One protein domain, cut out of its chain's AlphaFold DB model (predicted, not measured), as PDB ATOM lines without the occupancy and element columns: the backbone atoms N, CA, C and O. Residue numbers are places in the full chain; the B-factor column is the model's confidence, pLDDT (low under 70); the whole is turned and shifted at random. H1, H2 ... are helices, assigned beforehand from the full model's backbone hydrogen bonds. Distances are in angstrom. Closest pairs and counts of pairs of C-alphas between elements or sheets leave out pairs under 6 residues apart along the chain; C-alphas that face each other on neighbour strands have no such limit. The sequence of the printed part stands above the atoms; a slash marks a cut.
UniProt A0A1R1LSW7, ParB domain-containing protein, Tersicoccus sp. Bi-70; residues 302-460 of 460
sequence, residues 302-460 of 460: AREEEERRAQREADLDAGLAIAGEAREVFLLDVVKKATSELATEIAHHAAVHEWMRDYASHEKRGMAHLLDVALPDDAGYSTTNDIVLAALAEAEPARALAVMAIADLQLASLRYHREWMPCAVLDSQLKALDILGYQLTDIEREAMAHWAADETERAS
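Overview. This is residues 302 to 460 of the 460 residues of the protein "ParB domain-containing protein" of Tersicoccus sp. Bi-70 (UniProt A0A1R1LSW7). One long helix, H1, runs along the longest axis, and six shorter helices, H2 to H7, gather along its later part, with H5 in their core between H1, H2, H3 and H7, while the seventh, H8, meets H1 at residues 316 to 323 and runs back the opposite way. H2 and H7 run side by side, H3 and H4 pair at the end of the body far from residue 302, and H8 starts beside the middle of H1 and diverges from it as a V; residues 302 to 311 of H1 and 452 to 460 stick out from the body. The printed part has 159 residues with eight named helices, H1 to H8 in chain order, and no named strand: the class is all helix. It is compact, with a radius of gyration of the C-alphas of 17.0 A, yet elongated, spanning 56 by 36 by 29 A.

Arrangement. H1, residues 302 to 336, has a kink of 28 degrees near residue 324. H2, residues 340 to 357, is near H1. H3, residues 364 to 371, touches H4, residues 381 to 394, at a shallow tilt of 27 degrees, the closest C-alphas being those of Ala 368 and Val 388, 5.7 A apart. H5, residues 397 to 409, is the hub, touching four helices. Its closest C-alphas to H1 are Ala 402 and Val 335, 6.0 A; to H2, Ala 405 and Ala 350, 4.7 A; to H3, Ala 407 and Met 367, 5.9 A. H6, residues 411 to 420, touches H1 with C-alphas 411 and 324 closest, 5.9 A apart. H7, residues 423 to 436, forms a helical hairpin with H6, at a shallow tilt of 19 degrees; their closest C-alphas are those of Leu 414 and Leu 426, 6.3 A. H7 touches H2 at a shallow tilt of 9 degrees, opposite ways, with the C-alphas of His 349 and Ala 432 closest, 6.9 A, and only just touches H5, with 3 pairs of C-alphas within 8 A, Leu 409 and Gln 429 closest at 6.0 A. H8, residues 442 to 459, touches H1 with residues 443 to 447 alone, Gly 319 and Ile 443 having the closest C-alphas, 6.2 A, at a steep tilt of 48 degrees. Every O i to N i+4 pair is within hydrogen-bond range in H1, H3, H4, H7 and H8; the counts are 13 of 14 in H2, 7 of 9 in H5 and 5 of 6 in H6.

Along the chain. H1 begins at C-alpha 302 (171.607, 109.923, 174.870) and is 50.0 A long. H2 measures 25.0 A, H4 20.1 A, H5 19.0 A and H7 20.3 A; H3 and H6 are shorter. H8, 26.1 A, ends at C-alpha 459 (175.292, 128.483, 175.378).

Size, cuts and confidence. The two farthest C-alphas, Ala 302 and Glu 394, are 56.3 A apart. The printed part has no cut and no long link. Mean pLDDT of the printed part is 71.2; 54 residues are under 70, among them 347 to 363, 410 to 425 and 454 to 460.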
ATOM      1  N   ALA A 302     170.988 108.918 175.734       70.75
ATOM      2  CA  ALA A 302     171.607 109.923 174.870       70.75
ATOM      3  C   ALA A 302     171.390 109.635 173.374       70.75
ATOM      4  O   ALA A 302     171.087 110.556 172.621       70.75
ATOM      5  N   ARG A 303     171.503 108.369 172.950       74.81
ATOM      6  CA  ARG A 303     171.257 107.961 171.560       74.81
ATOM      7  C   ARG A 303     169.785 108.103 171.175       74.81
ATOM      8  O   ARG A 303     169.485 108.655 170.123       74.81
ATOM      9  N   GLU A 304     168.873 107.628 172.020       76.12
ATOM     10  CA  GLU A 304     167.428 107.767 171.791       76.12
ATOM     11  C   GLU A 304     167.020 109.248 171.724       76.12
ATOM     12  O   GLU A 304     166.186 109.625 170.902       76.12
ATOM     13  N   GLU A 305     167.638 110.106 172.541       75.94
ATOM     14  CA  GLU A 305     167.415 111.551 172.508       75.94
ATOM     15  C   GLU A 305     167.974 112.202 171.232       75.94
ATOM     16  O   GLU A 305     167.323 113.073 170.654       75.94
ATOM     17  N   GLU A 306     169.133 111.755 170.746       73.50
ATOM     18  CA  GLU A 306     169.727 112.208 169.484       73.50
ATOM     19  C   GLU A 306     168.893 111.772 168.267       73.50
ATOM     20  O   GLU A 306     168.580 112.599 167.409       73.50
ATOM     21  N   GLU A 307     168.431 110.518 168.226       75.06
ATOM     22  CA  GLU A 307     167.519 110.011 167.190       75.06
ATOM     23  C   GLU A 307     166.175 110.762 167.214       75.06
ATOM     24  O   GLU A 307     165.660 111.174 166.170       75.06
ATOM     25  N   ARG A 308     165.624 111.021 168.408       79.31
ATOM     26  CA  ARG A 308     164.394 111.811 168.587       79.31
ATOM     27  C   ARG A 308     164.578 113.253 168.120       79.31
ATOM     28  O   ARG A 308     163.666 113.818 167.512       79.31
ATOM     29  N   ARG A 309     165.740 113.850 168.391       76.75
ATOM     30  CA  ARG A 309     166.101 115.194 167.934       76.75
ATOM     31  C   ARG A 309     166.233 115.244 166.410       76.75
ATOM     32  O   ARG A 309     165.632 116.122 165.798       76.75
ATOM     33  N   ALA A 310     166.924 114.284 165.800       72.94
ATOM     34  CA  ALA A 310     167.087 114.202 164.349       72.94
ATOM     35  C   ALA A 310     165.744 114.009 163.625       72.94
ATOM     36  O   ALA A 310     165.452 114.704 162.651       72.94
ATOM     37  N   GLN A 311     164.879 113.126 164.137       79.62
ATOM     38  CA  GLN A 311     163.534 112.939 163.588       79.62
ATOM     39  C   GLN A 311     162.700 114.219 163.700       79.62
ATOM     40  O   GLN A 311     161.993 114.594 162.766       79.62
ATOM     41  N   ARG A 312     162.806 114.923 164.829       81.81
ATOM     42  CA  ARG A 312     162.106 116.188 165.047       81.81
ATOM     43  C   ARG A 312     162.570 117.287 164.090       81.81
ATOM     44  O   ARG A 312     161.732 118.049 163.612       81.81
ATOM     45  N   GLU A 313     163.866 117.372 163.810       76.50
ATOM     46  CA  GLU A 313     164.412 118.293 162.808       76.50
ATOM     47  C   GLU A 313     163.874 117.964 161.405       76.50
ATOM     48  O   GLU A 313     163.385 118.862 160.718       76.50
ATOM     49  N   ALA A 314     163.846 116.683 161.023       75.56
ATOM     50  CA  ALA A 314     163.299 116.241 159.739       75.56
ATOM     51  C   ALA A 314     161.796 116.558 159.579       75.56
ATOM     52  O   ALA A 314     161.355 116.983 158.508       75.56
ATOM     53  N   ASP A 315     161.006 116.397 160.644       80.50
ATOM     54  CA  ASP A 315     159.578 116.735 160.641       80.50
ATOM     55  C   ASP A 315     159.353 118.249 160.481       80.50
ATOM     56  O   ASP A 315     158.462 118.680 159.740       80.50
ATOM     57  N   LEU A 316     160.177 119.069 161.149       80.56
ATOM     58  CA  LEU A 316     160.137 120.523 161.002       80.56
ATOM     59  C   LEU A 316     160.508 120.935 159.579       80.56
ATOM     60  O   LEU A 316     159.804 121.757 159.004       80.56
ATOM     61  N   ASP A 317     161.533 120.339 158.975       72.81
ATOM     62  CA  ASP A 317     161.920 120.621 157.588       72.81
ATOM     63  C   ASP A 317     160.797 120.345 156.592       72.81
ATOM     64  O   ASP A 317     160.488 121.183 155.740       72.81
ATOM     65  N   ALA A 318     160.156 119.180 156.717       77.19
ATOM     66  CA  ALA A 318     159.039 118.806 155.862       77.19
ATOM     67  C   ALA A 318     157.875 119.801 156.000       77.19
ATOM     68  O   ALA A 318     157.283 120.224 155.005       77.19
ATOM     69  N   GLY A 319     157.570 120.223 157.227       78.00
ATOM     70  CA  GLY A 319     156.524 121.206 157.478       78.00
ATOM     71  C   GLY A 319     156.891 122.632 157.035       78.00
ATOM     72  O   GLY A 319     156.040 123.349 156.504       78.00
ATOM     73  N   LEU A 320     158.158 123.035 157.172       77.50
ATOM     74  CA  LEU A 320     158.676 124.325 156.704       77.50
ATOM     75  C   LEU A 320     158.683 124.424 155.177       77.50
ATOM     76  O   LEU A 320     158.469 125.515 154.651       77.50
ATOM     77  N   ALA A 321     158.876 123.311 154.461       72.38
ATOM     78  CA  ALA A 321     158.741 123.271 153.007       72.38
ATOM     79  C   ALA A 321     157.304 123.608 152.568       72.38
ATOM     80  O   ALA A 321     157.109 124.458 151.702       72.38
ATOM     81  N   ILE A 322     156.298 123.031 153.236       76.19
ATOM     82  CA  ILE A 322     154.874 123.294 152.958       76.19
ATOM     83  C   ILE A 322     154.493 124.735 153.331       76.19
ATOM     84  O   ILE A 322     153.844 125.437 152.555       76.19
ATOM     85  N   ALA A 323     154.919 125.215 154.503       80.38
ATOM     86  CA  ALA A 323     154.744 126.621 154.877       80.38
ATOM     87  C   ALA A 323     155.489 127.562 153.912       80.38
ATOM     88  O   ALA A 323     155.082 128.699 153.675       80.38
ATOM     89  N   GLY A 324     156.565 127.053 153.308       75.62
ATOM     90  CA  GLY A 324     157.291 127.626 152.189       75.62
ATOM     91  C   GLY A 324     156.391 128.110 151.067       75.62
ATOM     92  O   GLY A 324     156.364 129.302 150.762       75.62
ATOM     93  N   GLU A 325     155.609 127.180 150.532       75.50
ATOM     94  CA  GLU A 325     154.684 127.412 149.424       75.50
ATOM     95  C   GLU A 325     153.594 128.431 149.796       75.50
ATOM     96  O   GLU A 325     153.274 129.332 149.021       75.50
ATOM     97  N   ALA A 326     153.043 128.347 151.012       79.94
ATOM     98  CA  ALA A 326     152.004 129.273 151.470       79.94
ATOM     99  C   ALA A 326     152.504 130.727 151.543       79.94
ATOM    100  O   ALA A 326     151.809 131.663 151.132       79.94
ATOM    101  N   ARG A 327     153.728 130.925 152.034       83.19
ATOM    102  CA  ARG A 327     154.364 132.243 152.086       83.19
ATOM    103  C   ARG A 327     154.745 132.744 150.706       83.19
ATOM    104  O   ARG A 327     154.595 133.930 150.450       83.19
ATOM    105  N   GLU A 328     155.189 131.873 149.807       76.94
ATOM    106  CA  GLU A 328     155.440 132.242 148.414       76.94
ATOM    107  C   GLU A 328     154.174 132.798 147.749       76.94
ATOM    108  O   GLU A 328     154.214 133.871 147.148       76.94
ATOM    109  N   VAL A 329     153.025 132.148 147.954       79.00
ATOM    110  CA  VAL A 329     151.722 132.647 147.482       79.00
ATOM    111  C   VAL A 329     151.389 134.025 148.063       79.00
ATOM    112  O   VAL A 329     150.919 134.904 147.336       79.00
ATOM    113  N   PHE A 330     151.650 134.245 149.351       85.19
ATOM    114  CA  PHE A 330     151.473 135.553 149.985       85.19
ATOM    115  C   PHE A 330     152.406 136.616 149.386       85.19
ATOM    116  O   PHE A 330     151.970 137.704 149.009       85.19
ATOM    117  N   LEU A 331     153.688 136.295 149.253       79.44
ATOM    118  CA  LEU A 331     154.720 137.186 148.738       79.44
ATOM    119  C   LEU A 331     154.458 137.567 147.271       79.44
ATOM    120  O   LEU A 331     154.653 138.720 146.887       79.44
ATOM    121  N   LEU A 332     153.919 136.645 146.470       76.94
ATOM    122  CA  LEU A 332     153.423 136.919 145.118       76.94
ATOM    123  C   LEU A 332     152.309 137.971 145.103       76.94
ATOM    124  O   LEU A 332     152.283 138.836 144.225       76.94
ATOM    125  N   ASP A 333     151.374 137.902 146.051       81.06
ATOM    126  CA  ASP A 333     150.294 138.883 146.176       81.06
ATOM    127  C   ASP A 333     150.832 140.266 146.579       81.06
ATOM    128  O   ASP A 333     150.423 141.278 146.000       81.06
ATOM    129  N   VAL A 334     151.816 140.308 147.483       81.12
ATOM    130  CA  VAL A 334     152.528 141.538 147.870       81.12
ATOM    131  C   VAL A 334     153.226 142.173 146.665       81.12
ATOM    132  O   VAL A 334     153.025 143.357 146.399       81.12
ATOM    133  N   VAL A 335     153.988 141.395 145.883       77.69
ATOM    134  CA  VAL A 335     154.679 141.888 144.673       77.69
ATOM    135  C   VAL A 335     153.684 142.450 143.655       77.69
ATOM    136  O   VAL A 335     153.921 143.513 143.082       77.69
ATOM    137  N   LYS A 336     152.546 141.776 143.439       78.38
ATOM    138  CA  LYS A 336     151.500 142.231 142.503       78.38
ATOM    139  C   LYS A 336     150.859 143.557 142.916       78.38
ATOM    140  O   LYS A 336     150.373 144.285 142.054       78.38
ATOM    141  N   LYS A 337     150.843 143.863 144.215       78.44
ATOM    142  CA  LYS A 337     150.232 145.068 144.798       78.44
ATOM    143  C   LYS A 337     151.254 146.148 145.164       78.44
ATOM    144  O   LYS A 337     150.864 147.173 145.724       78.44
ATOM    145  N   ALA A 338     152.538 145.937 144.864       74.81
ATOM    146  CA  ALA A 338     153.611 146.815 145.304       74.81
ATOM    147  C   ALA A 338     153.485 148.232 144.722       74.81
ATOM    148  O   ALA A 338     153.489 148.437 143.508       74.81
ATOM    149  N   THR A 339     153.400 149.224 145.610       77.50
ATOM    150  CA  THR A 339     153.521 150.651 145.276       77.50
ATOM    151  C   THR A 339     154.988 151.087 145.335       77.50
ATOM    152  O   THR A 339     155.836 150.368 145.859       77.50
ATOM    153  N   SER A 340     155.312 152.287 144.844       74.38
ATOM    154  CA  SER A 340     156.669 152.849 144.955       74.38
ATOM    155  C   SER A 340     157.141 153.014 146.406       74.38
ATOM    156  O   SER A 340     158.326 152.860 146.688       74.38
ATOM    157  N   GLU A 341     156.223 153.313 147.327       76.44
ATOM    158  CA  GLU A 341     156.514 153.435 148.761       76.44
ATOM    159  C   GLU A 341     156.825 152.063 149.372       76.44
ATOM    160  O   GLU A 341     157.895 151.893 149.956       76.44
ATOM    161  N   LEU A 342     155.966 151.063 149.133       74.38
ATOM    162  CA  LEU A 342     156.181 149.697 149.617       74.38
ATOM    163  C   LEU A 342     157.460 149.082 149.027       74.38
ATOM    164  O   LEU A 342     158.239 148.458 149.738       74.38
ATOM    165  N   ALA A 343     157.727 149.316 147.742       70.75
ATOM    166  CA  ALA A 343     158.954 148.869 147.090       70.75
ATOM    167  C   ALA A 343     160.217 149.501 147.690       70.75
ATOM    168  O   ALA A 343     161.260 148.858 147.726       70.75
ATOM    169  N   THR A 344     160.135 150.743 148.176       69.69
ATOM    170  CA  THR A 344     161.267 151.425 148.825       69.69
ATOM    171  C   THR A 344     161.552 150.833 150.204       69.69
ATOM    172  O   THR A 344     162.713 150.628 150.554       69.69
ATOM    173  N   GLU A 345     160.512 150.522 150.976       69.31
ATOM    174  CA  GLU A 345     160.646 149.841 152.269       69.31
ATOM    175  C   GLU A 345     161.236 148.436 152.094       69.31
ATOM    176  O   GLU A 345     162.218 148.077 152.744       69.31
ATOM    177  N   ILE A 346     160.722 147.694 151.113       70.25
ATOM    178  CA  ILE A 346     161.235 146.386 150.714       70.25
ATOM    179  C   ILE A 346     162.710 146.472 150.254       70.25
ATOM    180  O   ILE A 346     163.548 145.678 150.686       70.25
ATOM    181  N   ALA A 347     163.064 147.470 149.439       68.44
ATOM    182  CA  ALA A 347     164.434 147.692 148.974       68.44
ATOM    183  C   ALA A 347     165.402 148.065 150.110       68.44
ATOM    184  O   ALA A 347     166.558 147.649 150.089       68.44
ATOM    185  N   HIS A 348     164.951 148.824 151.112       67.25
ATOM    186  CA  HIS A 348     165.759 149.143 152.290       67.25
ATOM    187  C   HIS A 348     166.118 147.866 153.063       67.25
ATOM    188  O   HIS A 348     167.283 147.670 153.412       67.25
ATOM    189  N   HIS A 349     165.158 146.959 153.258       66.00
ATOM    190  CA  HIS A 349     165.422 145.667 153.893       66.00
ATOM    191  C   HIS A 349     166.406 144.806 153.090       66.00
ATOM    192  O   HIS A 349     167.345 144.262 153.676       66.00
ATOM    193  N   ALA A 350     166.267 144.752 151.762       65.56
ATOM    194  CA  ALA A 350     167.226 144.062 150.898       65.56
ATOM    195  C   ALA A 350     168.630 144.664 150.953       65.56
ATOM    196  O   ALA A 350     169.600 143.923 151.032       65.56
ATOM    197  N   ALA A 351     168.761 145.991 150.960       63.94
ATOM    198  CA  ALA A 351     170.063 146.651 151.023       63.94
ATOM    199  C   ALA A 351     170.777 146.404 152.366       63.94
ATOM    200  O   ALA A 351     171.983 146.162 152.393       63.94
ATOM    201  N   VAL A 352     170.035 146.419 153.483       58.59
ATOM    202  CA  VAL A 352     170.563 146.052 154.811       58.59
ATOM    203  C   VAL A 352     171.035 144.596 154.820       58.59
ATOM    204  O   VAL A 352     172.074 144.295 155.402       58.59
ATOM    205  N   HIS A 353     170.305 143.710 154.144       58.19
ATOM    206  CA  HIS A 353     170.640 142.294 154.019       58.19
ATOM    207  C   HIS A 353     171.847 142.040 153.096       58.19
ATOM    208  O   HIS A 353     172.756 141.296 153.457       58.19
ATOM    209  N   GLU A 354     171.915 142.704 151.939       60.34
ATOM    210  CA  GLU A 354     173.027 142.618 150.984       60.34
ATOM    211  C   GLU A 354     174.347 143.066 151.622       60.34
ATOM    212  O   GLU A 354     175.372 142.404 151.450       60.34
ATOM    213  N   TRP A 355     174.302 144.117 152.450       54.47
ATOM    214  CA  TRP A 355     175.452 144.585 153.228       54.47
ATOM    215  C   TRP A 355     175.978 143.538 154.224       54.47
ATOM    216  O   TRP A 355     177.158 143.565 154.569       54.47
ATOM    217  N   MET A 356     175.135 142.599 154.665       55.06
ATOM    218  CA  MET A 356     175.530 141.502 155.556       55.06
ATOM    219  C   MET A 356     175.975 140.225 154.817       55.06
ATOM    220  O   MET A 356     176.498 139.327 155.477       55.06
ATOM    221  N   ARG A 357     175.761 140.100 153.493       58.69
ATOM    222  CA  ARG A 357     175.805 138.795 152.793       58.69
ATOM    223  C   ARG A 357     176.977 138.564 151.836       58.69
ATOM    224  O   ARG A 357     177.332 137.411 151.657       58.69
ATOM    225  N   ASP A 358     177.538 139.586 151.199       45.94
ATOM    226  CA  ASP A 358     178.623 139.461 150.199       45.94
ATOM    227  C   ASP A 358     178.467 138.259 149.211       45.94
ATOM    228  O   ASP A 358     179.045 137.187 149.363       45.94
ATOM    229  N   TYR A 359     177.637 138.467 148.175       49.00
ATOM    230  CA  TYR A 359     177.570 137.746 146.883       49.00
ATOM    231  C   TYR A 359     177.601 136.195 146.859       49.00
ATOM    232  O   TYR A 359     178.657 135.618 146.625       49.00
ATOM    233  N   ALA A 360     176.431 135.519 146.865       43.06
ATOM    234  CA  ALA A 360     176.260 134.260 146.093       43.06
ATOM    235  C   ALA A 360     174.832 133.681 145.941       43.06
ATOM    236  O   ALA A 360     174.612 132.951 144.981       43.06
ATOM    237  N   SER A 361     173.860 133.929 146.823       51.53
ATOM    238  CA  SER A 361     172.706 133.007 146.940       51.53
ATOM    239  C   SER A 361     171.325 133.665 146.852       51.53
ATOM    240  O   SER A 361     170.499 133.514 147.745       51.53
ATOM    241  N   HIS A 362     171.029 134.367 145.756       58.22
ATOM    242  CA  HIS A 362     169.619 134.669 145.475       58.22
ATOM    243  C   HIS A 362     168.940 133.418 144.909       58.22
ATOM    244  O   HIS A 362     169.466 132.796 143.983       58.22
ATOM    245  N   GLU A 363     167.757 133.085 145.414       65.38
ATOM    246  CA  GLU A 363     166.927 131.983 144.926       65.38
ATOM    247  C   GLU A 363     166.322 132.368 143.556       65.38
ATOM    248  O   GLU A 363     165.238 132.931 143.429       65.38
ATOM    249  N   LYS A 364     167.108 132.180 142.483       70.06
ATOM    250  CA  LYS A 364     166.786 132.696 141.139       70.06
ATOM    251  C   LYS A 364     165.543 132.054 140.517       70.06
ATOM    252  O   LYS A 364     164.939 132.659 139.633       70.06
ATOM    253  N   ARG A 365     165.152 130.851 140.943       69.38
ATOM    254  CA  ARG A 365     163.968 130.175 140.398       69.38
ATOM    255  C   ARG A 365     162.682 130.789 140.943       69.38
ATOM    256  O   ARG A 365     161.816 131.122 140.140       69.38
ATOM    257  N   GLY A 366     162.594 131.069 142.238       70.50
ATOM    258  CA  GLY A 366     161.486 131.834 142.799       70.50
ATOM    259  C   GLY A 366     161.493 133.274 142.316       70.50
ATOM    260  O   GLY A 366     160.426 133.799 142.034       70.50
ATOM    261  N   MET A 367     162.645 133.903 142.048       75.12
ATOM    262  CA  MET A 367     162.641 135.200 141.345       75.12
ATOM    263  C   MET A 367     161.944 135.124 139.976       75.12
ATOM    264  O   MET A 367     161.148 136.005 139.653       75.12
ATOM    265  N   ALA A 368     162.208 134.082 139.178       73.81
ATOM    266  CA  ALA A 368     161.517 133.879 137.903       73.81
ATOM    267  C   ALA A 368     160.013 133.644 138.103       73.81
ATOM    268  O   ALA A 368     159.202 134.211 137.372       73.81
ATOM    269  N   HIS A 369     159.641 132.885 139.137       75.19
ATOM    270  CA  HIS A 369     158.247 132.670 139.515       75.19
ATOM    271  C   HIS A 369     157.541 133.984 139.899       75.19
ATOM    272  O   HIS A 369     156.463 134.286 139.390       75.19
ATOM    273  N   LEU A 370     158.185 134.829 140.711       74.75
ATOM    274  CA  LEU A 370     157.685 136.149 141.116       74.75
ATOM    275  C   LEU A 370     157.558 137.133 139.935       74.75
ATOM    276  O   LEU A 370     156.687 138.014 139.927       74.75
ATOM    277  N   LEU A 371     158.420 136.993 138.926       77.19
ATOM    278  CA  LEU A 371     158.389 137.794 137.701       77.19
ATOM    279  C   LEU A 371     157.385 137.276 136.665       77.19
ATOM    280  O   LEU A 371     157.154 137.975 135.682       77.19
ATOM    281  N   ASP A 372     156.746 136.127 136.914       79.94
ATOM    282  CA  ASP A 372     155.877 135.425 135.959       79.94
ATOM    283  C   ASP A 372     156.618 135.059 134.660       79.94
ATOM    284  O   ASP A 372     156.113 135.199 133.546       79.94
ATOM    285  N   VAL A 373     157.873 134.623 134.807       79.56
ATOM    286  CA  VAL A 373     158.746 134.242 133.697       79.56
ATOM    287  C   VAL A 373     158.966 132.742 133.717       79.56
ATOM    288  O   VAL A 373     159.537 132.183 134.654       79.56
ATOM    289  N   ALA A 374     158.527 132.086 132.645       80.50
ATOM    290  CA  ALA A 374     158.761 130.667 132.455       80.50
ATOM    291  C   ALA A 374     160.258 130.408 132.247       80.50
ATOM    292  O   ALA A 374     160.878 130.927 131.316       80.50
ATOM    293  N   LEU A 375     160.827 129.572 133.109       75.19
ATOM    294  CA  LEU A 375     162.149 129.004 132.897       75.19
ATOM    295  C   LEU A 375     162.009 127.711 132.084       75.19
ATOM    296  O   LEU A 375     161.079 126.946 132.338       75.19
ATOM    297  N   PRO A 376     162.923 127.430 131.141       78.81
ATOM    298  CA  PRO A 376     163.053 126.092 130.574       78.81
ATOM    299  C   PRO A 376     163.222 125.048 131.686       78.81
ATOM    300  O   PRO A 376     163.967 125.282 132.641       78.81
ATOM    301  N   ASP A 377     162.579 123.888 131.547       61.41
ATOM    302  CA  ASP A 377     162.618 122.820 132.559       61.41
ATOM    303  C   ASP A 377     164.056 122.348 132.875       61.41
ATOM    304  O   ASP A 377     164.352 121.910 133.989       61.41
ATOM    305  N   ASP A 378     164.978 122.499 131.918       64.75
ATOM    306  CA  ASP A 378     166.399 122.155 132.009       64.75
ATOM    307  C   ASP A 378     167.334 123.364 132.217       64.75
ATOM    308  O   ASP A 378     168.559 123.221 132.124       64.75
ATOM    309  N   ALA A 379     166.793 124.552 132.520       58.62
ATOM    310  CA  ALA A 379     167.587 125.762 132.702       58.62
ATOM    311  C   ALA A 379     168.593 125.604 133.856       58.62
ATOM    312  O   ALA A 379     168.236 125.535 135.040       58.62
ATOM    313  N   GLY A 380     169.879 125.569 133.491       66.94
ATOM    314  CA  GLY A 380     171.000 125.603 134.427       66.94
ATOM    315  C   GLY A 380     171.167 126.977 135.082       66.94
ATOM    316  O   GLY A 380     170.491 127.942 134.721       66.94
ATOM    317  N   TYR A 381     172.097 127.086 136.034       61.41
ATOM    318  CA  TYR A 381     172.301 128.306 136.826       61.41
ATOM    319  C   TYR A 381     172.556 129.560 135.970       61.41
ATOM    320  O   TYR A 381     171.877 130.565 136.154       61.41
ATOM    321  N   SER A 382     173.472 129.491 134.994       66.94
ATOM    322  CA  SER A 382     173.793 130.634 134.118       66.94
ATOM    323  C   SER A 382     172.582 131.080 133.299       66.94
ATOM    324  O   SER A 382     172.250 132.256 133.289       66.94
ATOM    325  N   THR A 383     171.879 130.134 132.673       71.06
ATOM    326  CA  THR A 383     170.689 130.415 131.858       71.06
ATOM    327  C   THR A 383     169.556 130.994 132.698       71.06
ATOM    328  O   THR A 383     168.915 131.956 132.291       71.06
ATOM    329  N   THR A 384     169.340 130.449 133.897       68.50
ATOM    330  CA  THR A 384     168.362 130.976 134.857       68.50
ATOM    331  C   THR A 384     168.717 132.406 135.256       68.50
ATOM    332  O   THR A 384     167.852 133.275 135.270       68.50
ATOM    333  N   ASN A 385     169.995 132.668 135.537       70.31
ATOM    334  CA  ASN A 385     170.470 133.994 135.905       70.31
ATOM    335  C   ASN A 385     170.271 135.006 134.769       70.31
ATOM    336  O   ASN A 385     169.750 136.086 135.017       70.31
ATOM    337  N   ASP A 386     170.607 134.644 133.531       71.50
ATOM    338  CA  ASP A 386     170.445 135.525 132.370       71.50
ATOM    339  C   ASP A 386     168.967 135.862 132.111       71.50
ATOM    340  O   ASP A 386     168.628 137.027 131.899       71.50
ATOM    341  N   ILE A 387     168.074 134.868 132.198       73.44
ATOM    342  CA  ILE A 387     166.625 135.058 132.019       73.44
ATOM    343  C   ILE A 387     166.050 135.963 133.115       73.44
ATOM    344  O   ILE A 387     165.310 136.900 132.823       73.44
ATOM    345  N   VAL A 388     166.410 135.713 134.375       72.62
ATOM    346  CA  VAL A 388     165.928 136.503 135.517       72.62
ATOM    347  C   VAL A 388     166.467 137.930 135.468       72.62
ATOM    348  O   VAL A 388     165.720 138.868 135.727       72.62
ATOM    349  N   LEU A 389     167.740 138.124 135.111       72.44
ATOM    350  CA  LEU A 389     168.331 139.457 134.977       72.44
ATOM    351  C   LEU A 389     167.687 140.255 133.840       72.44
ATOM    352  O   LEU A 389     167.410 141.440 134.021       72.44
ATOM    353  N   ALA A 390     167.404 139.616 132.702       73.81
ATOM    354  CA  ALA A 390     166.670 140.249 131.611       73.81
ATOM    355  C   ALA A 390     165.254 140.654 132.055       73.81
ATOM    356  O   ALA A 390     164.848 141.797 131.865       73.81
ATOM    357  N   ALA A 391     164.541 139.756 132.737       75.56
ATOM    358  CA  ALA A 391     163.202 140.021 133.252       75.56
ATOM    359  C   ALA A 391     163.162 141.151 134.295       75.56
ATOM    360  O   ALA A 391     162.253 141.979 134.282       75.56
ATOM    361  N   LEU A 392     164.160 141.226 135.181       73.69
ATOM    362  CA  LEU A 392     164.297 142.328 136.137       73.69
ATOM    363  C   LEU A 392     164.561 143.664 135.441       73.69
ATOM    364  O   LEU A 392     164.044 144.685 135.886       73.69
ATOM    365  N   ALA A 393     165.357 143.664 134.368       69.31
ATOM    366  CA  ALA A 393     165.671 144.872 133.612       69.31
ATOM    367  C   ALA A 393     164.452 145.439 132.863       69.31
ATOM    368  O   ALA A 393     164.385 146.644 132.625       69.31
ATOM    369  N   GLU A 394     163.500 144.579 132.499       76.44
ATOM    370  CA  GLU A 394     162.259 144.957 131.814       76.44
ATOM    371  C   GLU A 394     161.104 145.280 132.774       76.44
ATOM    372  O   GLU A 394     160.120 145.907 132.376       76.44
ATOM    373  N   ALA A 395     161.204 144.874 134.041       75.50
ATOM    374  CA  ALA A 395     160.181 145.133 135.045       75.50
ATOM    375  C   ALA A 395     160.155 146.608 135.497       75.50
ATOM    376  O   ALA A 395     161.170 147.301 135.542       75.50
ATOM    377  N   GLU A 396     158.971 147.078 135.909       77.69
ATOM    378  CA  GLU A 396     158.806 148.352 136.623       77.69
ATOM    379  C   GLU A 396     159.790 148.424 137.810       77.69
ATOM    380  O   GLU A 396     159.828 147.473 138.596       77.69
ATOM    381  N   PRO A 397     160.545 149.524 138.014       72.00
ATOM    382  CA  PRO A 397     161.590 149.591 139.041       72.00
ATOM    383  C   PRO A 397     161.108 149.222 140.447       72.00
ATOM    384  O   PRO A 397     161.795 148.511 141.175       72.00
ATOM    385  N   ALA A 398     159.893 149.645 140.813       73.31
ATOM    386  CA  ALA A 398     159.277 149.287 142.088       73.31
ATOM    387  C   ALA A 398     159.039 147.770 142.207       73.31
ATOM    388  O   ALA A 398     159.306 147.169 143.245       73.31
ATOM    389  N   ARG A 399     158.593 147.130 141.123       75.25
ATOM    390  CA  ARG A 399     158.359 145.684 141.070       75.25
ATOM    391  C   ARG A 399     159.675 144.900 141.055       75.25
ATOM    392  O   ARG A 399     159.775 143.909 141.767       75.25
ATOM    393  N   ALA A 400     160.682 145.347 140.303       68.88
ATOM    394  CA  ALA A 400     162.005 144.718 140.257       68.88
ATOM    395  C   ALA A 400     162.680 144.718 141.639       68.88
ATOM    396  O   ALA A 400     163.146 143.677 142.105       68.88
ATOM    397  N   LEU A 401     162.651 145.866 142.327       70.75
ATOM    398  CA  LEU A 401     163.152 146.002 143.696       70.75
ATOM    399  C   LEU A 401     162.377 145.118 144.680       70.75
ATOM    400  O   LEU A 401     162.989 144.462 145.522       70.75
ATOM    401  N   ALA A 402     161.047 145.051 144.542       74.94
ATOM    402  CA  ALA A 402     160.218 144.205 145.392       74.94
ATOM    403  C   ALA A 402     160.558 142.716 145.231       74.94
ATOM    404  O   ALA A 402     160.747 142.024 146.226       74.94
ATOM    405  N   VAL A 403     160.700 142.232 143.991       75.38
ATOM    406  CA  VAL A 403     161.077 140.840 143.697       75.38
ATOM    407  C   VAL A 403     162.450 140.491 144.271       75.38
ATOM    408  O   VAL A 403     162.592 139.442 144.896       75.38
ATOM    409  N   MET A 404     163.454 141.352 144.065       70.38
ATOM    410  CA  MET A 404     164.820 141.110 144.547       70.38
ATOM    411  C   MET A 404     164.879 140.919 146.059       70.38
ATOM    412  O   MET A 404     165.546 140.013 146.543       70.38
ATOM    413  N   ALA A 405     164.150 141.749 146.789       70.88
ATOM    414  CA  ALA A 405     164.117 141.704 148.236       70.88
ATOM    415  C   ALA A 405     163.264 140.562 148.801       70.88
ATOM    416  O   ALA A 405     163.607 139.981 149.823       70.88
ATOM    417  N   ILE A 406     162.143 140.240 148.151       72.31
ATOM    418  CA  ILE A 406     161.201 139.218 148.615       72.31
ATOM    419  C   ILE A 406     161.727 137.800 148.377       72.31
ATOM    420  O   ILE A 406     161.451 136.910 149.180       72.31
ATOM    421  N   ALA A 407     162.517 137.582 147.322       69.88
ATOM    422  CA  ALA A 407     163.200 136.306 147.102       69.88
ATOM    423  C   ALA A 407     164.107 135.916 148.284       69.88
ATOM    424  O   ALA A 407     164.276 134.733 148.569       69.88
ATOM    425  N   ASP A 408     164.622 136.904 149.019       67.19
ATOM    426  CA  ASP A 408     165.427 136.698 150.223       67.19
ATOM    427  C   ASP A 408     164.576 136.422 151.489       67.19
ATOM    428  O   ASP A 408     165.138 136.145 152.544       67.19
ATOM    429  N   LEU A 409     163.236 136.478 151.432       71.81
ATOM    430  CA  LEU A 409     162.328 136.274 152.582       71.81
ATOM    431  C   LEU A 409     161.711 134.860 152.651       71.81
ATOM    432  O   LEU A 409     160.704 134.630 153.329       71.81
ATOM    433  N   GLN A 410     162.292 133.884 151.953       68.19
ATOM    434  CA  GLN A 410     161.834 132.492 151.989       68.19
ATOM    435  C   GLN A 410     162.344 131.746 153.249       68.19
ATOM    436  O   GLN A 410     163.411 132.029 153.787       68.19
ATOM    437  N   LEU A 411     161.598 130.760 153.755       56.34
ATOM    438  CA  LEU A 411     161.937 129.985 154.960       56.34
ATOM    439  C   LEU A 411     162.912 128.848 154.717       56.34
ATOM    440  O   LEU A 411     163.676 128.527 155.624       56.34
ATOM    441  N   ALA A 412     162.977 128.328 153.491       53.28
ATOM    442  CA  ALA A 412     164.084 127.469 153.081       53.28
ATOM    443  C   ALA A 412     165.437 128.193 153.243       53.28
ATOM    444  O   ALA A 412     166.425 127.576 153.636       53.28
ATOM    445  N   SER A 413     165.473 129.519 153.042       56.84
ATOM    446  CA  SER A 413     166.642 130.345 153.361       56.84
ATOM    447  C   SER A 413     166.807 130.632 154.858       56.84
ATOM    448  O   SER A 413     167.944 130.709 155.305       56.84
ATOM    449  N   LEU A 414     165.745 130.729 155.671       60.56
ATOM    450  CA  LEU A 414     165.882 131.006 157.118       60.56
ATOM    451  C   LEU A 414     166.659 129.912 157.868       60.56
ATOM    452  O   LEU A 414     167.486 130.234 158.721       60.56
ATOM    453  N   ARG A 415     166.444 128.629 157.535       57.25
ATOM    454  CA  ARG A 415     167.236 127.526 158.111       57.25
ATOM    455  C   ARG A 415     168.714 127.646 157.736       57.25
ATOM    456  O   ARG A 415     169.572 127.581 158.611       57.25
ATOM    457  N   TYR A 416     168.998 127.902 156.457       57.56
ATOM    458  CA  TYR A 416     170.353 128.177 155.977       57.56
ATOM    459  C   TYR A 416     170.996 129.352 156.734       57.56
ATOM    460  O   TYR A 416     172.140 129.258 157.173       57.56
ATOM    461  N   HIS A 417     170.249 130.437 156.957       56.53
ATOM    462  CA  HIS A 417     170.733 131.598 157.700       56.53
ATOM    463  C   HIS A 417     170.972 131.306 159.182       56.53
ATOM    464  O   HIS A 417     171.903 131.863 159.749       56.53
ATOM    465  N   ARG A 418     170.201 130.415 159.813       61.53
ATOM    466  CA  ARG A 418     170.460 130.015 161.202       61.53
ATOM    467  C   ARG A 418     171.688 129.114 161.336       61.53
ATOM    468  O   ARG A 418     172.465 129.282 162.267       61.53
ATOM    469  N   GLU A 419     171.852 128.150 160.439       58.72
ATOM    470  CA  GLU A 419     172.968 127.201 160.506       58.72
ATOM    471  C   GLU A 419     174.313 127.846 160.139       58.72
ATOM    472  O   GLU A 419     175.350 127.433 160.656       58.72
ATOM    473  N   TRP A 420     174.301 128.866 159.272       51.25
ATOM    474  CA  TRP A 420     175.517 129.386 158.640       51.25
ATOM    475  C   TRP A 420     175.729 130.909 158.772       51.25
ATOM    476  O   TRP A 420     176.768 131.399 158.326       51.25
ATOM    477  N   MET A 421     174.807 131.683 159.369       53.78
ATOM    478  CA  MET A 421     174.899 133.154 159.482       53.78
ATOM    479  C   MET A 421     174.469 133.703 160.869       53.78
ATOM    480  O   MET A 421     173.889 132.981 161.676       53.78
ATOM    481  N   PRO A 422     174.768 134.980 161.204       57.72
ATOM    482  CA  PRO A 422     174.409 135.571 162.502       57.72
ATOM    483  C   PRO A 422     172.890 135.722 162.714       57.72
ATOM    484  O   PRO A 422     172.186 136.157 161.802       57.72
ATOM    485  N   CYS A 423     172.400 135.513 163.946       61.03
ATOM    486  CA  CYS A 423     170.973 135.614 164.326       61.03
ATOM    487  C   CYS A 423     170.301 136.952 163.947       61.03
ATOM    488  O   CYS A 423     169.114 136.988 163.636       61.03
ATOM    489  N   ALA A 424     171.072 138.042 163.855       61.47
ATOM    490  CA  ALA A 424     170.580 139.351 163.416       61.47
ATOM    491  C   ALA A 424     169.994 139.356 161.985       61.47
ATOM    492  O   ALA A 424     169.156 140.201 161.665       61.47
ATOM    493  N   VAL A 425     170.424 138.427 161.124       61.97
ATOM    494  CA  VAL A 425     169.906 138.265 159.755       61.97
ATOM    495  C   VAL A 425     168.494 137.679 159.785       61.97
ATOM    496  O   VAL A 425     167.584 138.234 159.170       61.97
ATOM    497  N   LEU A 426     168.303 136.621 160.578       70.69
ATOM    498  CA  LEU A 426     167.009 135.972 160.785       70.69
ATOM    499  C   LEU A 426     165.991 136.947 161.397       70.69
ATOM    500  O   LEU A 426     164.882 137.082 160.882       70.69
ATOM    501  N   ASP A 427     166.387 137.698 162.426       73.25
ATOM    502  CA  ASP A 427     165.530 138.711 163.058       73.25
ATOM    503  C   ASP A 427     165.087 139.799 162.069       73.25
ATOM    504  O   ASP A 427     163.938 140.251 162.087       73.25
ATOM    505  N   SER A 428     165.987 140.214 161.172       70.38
ATOM    506  CA  SER A 428     165.680 141.187 160.121       70.38
ATOM    507  C   SER A 428     164.653 140.643 159.122       70.38
ATOM    508  O   SER A 428     163.722 141.360 158.748       70.38
ATOM    509  N   GLN A 429     164.774 139.373 158.723       73.62
ATOM    510  CA  GLN A 429     163.838 138.721 157.799       73.62
ATOM    511  C   GLN A 429     162.455 138.518 158.432       73.62
ATOM    512  O   GLN A 429     161.441 138.810 157.796       73.62
ATOM    513  N   LEU A 430     162.393 138.099 159.700       78.19
ATOM    514  CA  LEU A 430     161.134 137.979 160.441       78.19
ATOM    515  C   LEU A 430     160.441 139.336 160.596       78.19
ATOM    516  O   LEU A 430     159.233 139.446 160.392       78.19
ATOM    517  N   LYS A 431     161.212 140.390 160.883       77.50
ATOM    518  CA  LYS A 431     160.695 141.759 160.948       77.50
ATOM    519  C   LYS A 431     160.175 142.248 159.595       77.50
ATOM    520  O   LYS A 431     159.149 142.916 159.550       77.50
ATOM    521  N   ALA A 432     160.859 141.921 158.500       75.31
ATOM    522  CA  ALA A 432     160.396 142.265 157.160       75.31
ATOM    523  C   ALA A 432     159.072 141.557 156.824       75.31
ATOM    524  O   ALA A 432     158.153 142.192 156.320       75.31
ATOM    525  N   LEU A 433     158.936 140.270 157.155       81.38
ATOM    526  CA  LEU A 433     157.683 139.531 156.978       81.38
ATOM    527  C   LEU A 433     156.526 140.142 157.785       81.38
ATOM    528  O   LEU A 433     155.430 140.289 157.247       81.38
ATOM    529  N   ASP A 434     156.779 140.562 159.026       82.25
ATOM    530  CA  ASP A 434     155.792 141.257 159.865       82.25
ATOM    531  C   ASP A 434     155.361 142.607 159.263       82.25
ATOM    532  O   ASP A 434     154.167 142.882 159.151       82.25
ATOM    533  N   ILE A 435     156.315 143.411 158.771       78.88
ATOM    534  CA  ILE A 435     156.044 144.679 158.064       78.88
ATOM    535  C   ILE A 435     155.165 144.451 156.830       78.88
ATOM    536  O   ILE A 435     154.244 145.225 156.565       78.88
ATOM    537  N   LEU A 436     155.417 143.368 156.091       81.31
ATOM    538  CA  LEU A 436     154.609 142.992 154.932       81.31
ATOM    539  C   LEU A 436     153.218 142.468 155.320       81.31
ATOM    540  O   LEU A 436     152.351 142.364 154.455       81.31
ATOM    541  N   GLY A 437     152.980 142.179 156.603       85.12
ATOM    542  CA  GLY A 437     151.721 141.657 157.126       85.12
ATOM    543  C   GLY A 437     151.607 140.133 157.059       85.12
ATOM    544  O   GLY A 437     150.501 139.603 157.188       85.12
ATOM    545  N   TYR A 438     152.718 139.418 156.855       88.44
ATOM    546  CA  TYR A 438     152.730 137.958 156.879       88.44
ATOM    547  C   TYR A 438     152.577 137.453 158.313       88.44
ATOM    548  O   TYR A 438     153.324 137.836 159.211       88.44
ATOM    549  N   GLN A 439     151.622 136.555 158.526       89.12
ATOM    550  CA  GLN A 439     151.474 135.850 159.792       89.12
ATOM    551  C   GLN A 439     152.139 134.488 159.666       89.12
ATOM    552  O   GLN A 439     151.726 133.687 158.828       89.12
ATOM    553  N   LEU A 440     153.129 134.222 160.522       87.38
ATOM    554  CA  LEU A 440     153.760 132.906 160.572       87.38
ATOM    555  C   LEU A 440     152.696 131.817 160.788       87.38
ATOM    556  O   LEU A 440     151.720 131.995 161.522       87.38
ATOM    557  N   THR A 441     152.891 130.671 160.167       87.44
ATOM    558  CA  THR A 441     152.147 129.439 160.413       87.44
ATOM    559  C   THR A 441     152.539 128.834 161.763       87.44
ATOM    560  O   THR A 441     153.531 129.229 162.385       87.44
ATOM    561  N   ASP A 442     151.757 127.863 162.239       87.69
ATOM    562  CA  ASP A 442     152.071 127.154 163.487       87.69
ATOM    563  C   ASP A 442     153.431 126.453 163.412       87.69
ATOM    564  O   ASP A 442     154.222 126.578 164.342       87.69
ATOM    565  N   ILE A 443     153.736 125.817 162.278       85.38
ATOM    566  CA  ILE A 443     154.999 125.101 162.078       85.38
ATOM    567  C   ILE A 443     156.206 126.044 161.991       85.38
ATOM    568  O   ILE A 443     157.271 125.739 162.520       85.38
ATOM    569  N   GLU A 444     156.048 127.228 161.394       85.69
ATOM    570  CA  GLU A 444     157.103 128.247 161.364       85.69
ATOM    571  C   GLU A 444     157.387 128.781 162.776       85.69
ATOM    572  O   GLU A 444     158.547 128.914 163.161       85.69
ATOM    573  N   ARG A 445     156.346 129.029 163.588       87.19
ATOM    574  CA  ARG A 445     156.511 129.409 165.003       87.19
ATOM    575  C   ARG A 445     157.171 128.307 165.826       87.19
ATOM    576  O   ARG A 445     158.033 128.590 166.655       87.19
ATOM    577  N   GLU A 446     156.747 127.069 165.614       86.00
ATOM    578  CA  GLU A 446     157.274 125.885 166.284       86.00
ATOM    579  C   GLU A 446     158.756 125.674 165.960       86.00
ATOM    580  O   GLU A 446     159.545 125.445 166.875       86.00
ATOM    581  N   ALA A 447     159.150 125.847 164.694       82.81
ATOM    582  CA  ALA A 447     160.546 125.816 164.275       82.81
ATOM    583  C   ALA A 447     161.364 126.914 164.960       82.81
ATOM    584  O   ALA A 447     162.384 126.604 165.568       82.81
ATOM    585  N   MET A 448     160.895 128.170 164.963       82.31
ATOM    586  CA  MET A 448     161.595 129.263 165.660       82.31
ATOM    587  C   MET A 448     161.776 128.982 167.156       82.31
ATOM    588  O   MET A 448     162.841 129.245 167.711       82.31
ATOM    589  N   ALA A 449     160.759 128.425 167.819       82.38
ATOM    590  CA  ALA A 449     160.832 128.083 169.237       82.38
ATOM    591  C   ALA A 449     161.801 126.919 169.507       82.38
ATOM    592  O   ALA A 449     162.607 126.997 170.434       82.38
ATOM    593  N   HIS A 450     161.752 125.864 168.686       81.00
ATOM    594  CA  HIS A 450     162.687 124.737 168.750       81.00
ATOM    595  C   HIS A 450     164.137 125.213 168.591       81.00
ATOM    596  O   HIS A 450     165.034 124.809 169.329       81.00
ATOM    597  N   TRP A 451     164.341 126.144 167.671       74.81
ATOM    598  CA  TRP A 451     165.619 126.752 167.354       74.81
ATOM    599  C   TRP A 451     166.145 127.697 168.452       74.81
ATOM    600  O   TRP A 451     167.326 127.657 168.792       74.81
ATOM    601  N   ALA A 452     165.289 128.498 169.080       72.06
ATOM    602  CA  ALA A 452     165.691 129.335 170.214       72.06
ATOM    603  C   ALA A 452     166.081 128.505 171.457       72.06
ATOM    604  O   ALA A 452     167.002 128.866 172.196       72.06
ATOM    605  N   ALA A 453     165.403 127.375 171.687       70.75
ATOM    606  CA  ALA A 453     165.712 126.473 172.796       70.75
ATOM    607  C   ALA A 453     167.099 125.824 172.642       70.75
ATOM    608  O   ALA A 453     167.893 125.849 173.581       70.75
ATOM    609  N   ASP A 454     167.420 125.337 171.442       66.31
ATOM    610  CA  ASP A 454     168.711 124.710 171.127       66.31
ATOM    611  C   ASP A 454     169.902 125.683 171.259       66.31
ATOM    612  O   ASP A 454     170.995 125.303 171.665       66.31
ATOM    613  N   GLU A 455     169.702 126.975 170.984       60.34
ATOM    614  CA  GLU A 455     170.741 127.998 171.182       60.34
ATOM    615  C   GLU A 455     171.020 128.263 172.670       60.34
ATOM    616  O   GLU A 455     172.168 128.455 173.073       60.34
ATOM    617  N   THR A 456     169.976 128.207 173.501       57.94
ATOM    618  CA  THR A 456     170.095 128.361 174.958       57.94
ATOM    619  C   THR A 456     170.850 127.183 175.577       57.94
ATOM    620  O   THR A 456     171.653 127.381 176.482       57.94
ATOM    621  N   GLU A 457     170.628 125.980 175.046       56.66
ATOM    622  CA  GLU A 457     171.258 124.731 175.485       56.66
ATOM    623  C   GLU A 457     172.725 124.616 175.029       56.66
ATOM    624  O   GLU A 457     173.558 124.078 175.751       56.66
ATOM    625  N   ARG A 458     173.078 125.183 173.864       53.00
ATOM    626  CA  ARG A 458     174.472 125.283 173.382       53.00
ATOM    627  C   ARG A 458     175.295 126.365 174.093       53.00
ATOM    628  O   ARG A 458     176.523 126.314 174.050       53.00
ATOM    629  N   ALA A 459     174.640 127.373 174.675       46.28
ATOM    630  CA  ALA A 459     175.292 128.483 175.378       46.28
ATOM    631  C   ALA A 459     175.525 128.219 176.880       46.28
ATOM    632  O   ALA A 459     176.336 128.921 177.496       46.28
ATOM    633  N   SER A 460     174.814 127.249 177.462       38.75
ATOM    634  CA  SER A 460     174.970 126.737 178.834       38.75
ATOM    635  C   SER A 460     175.979 125.602 178.916       38.75
ATOM    636  O   SER A 460     176.735 125.569 179.914       38.75
TER     637      SER A 460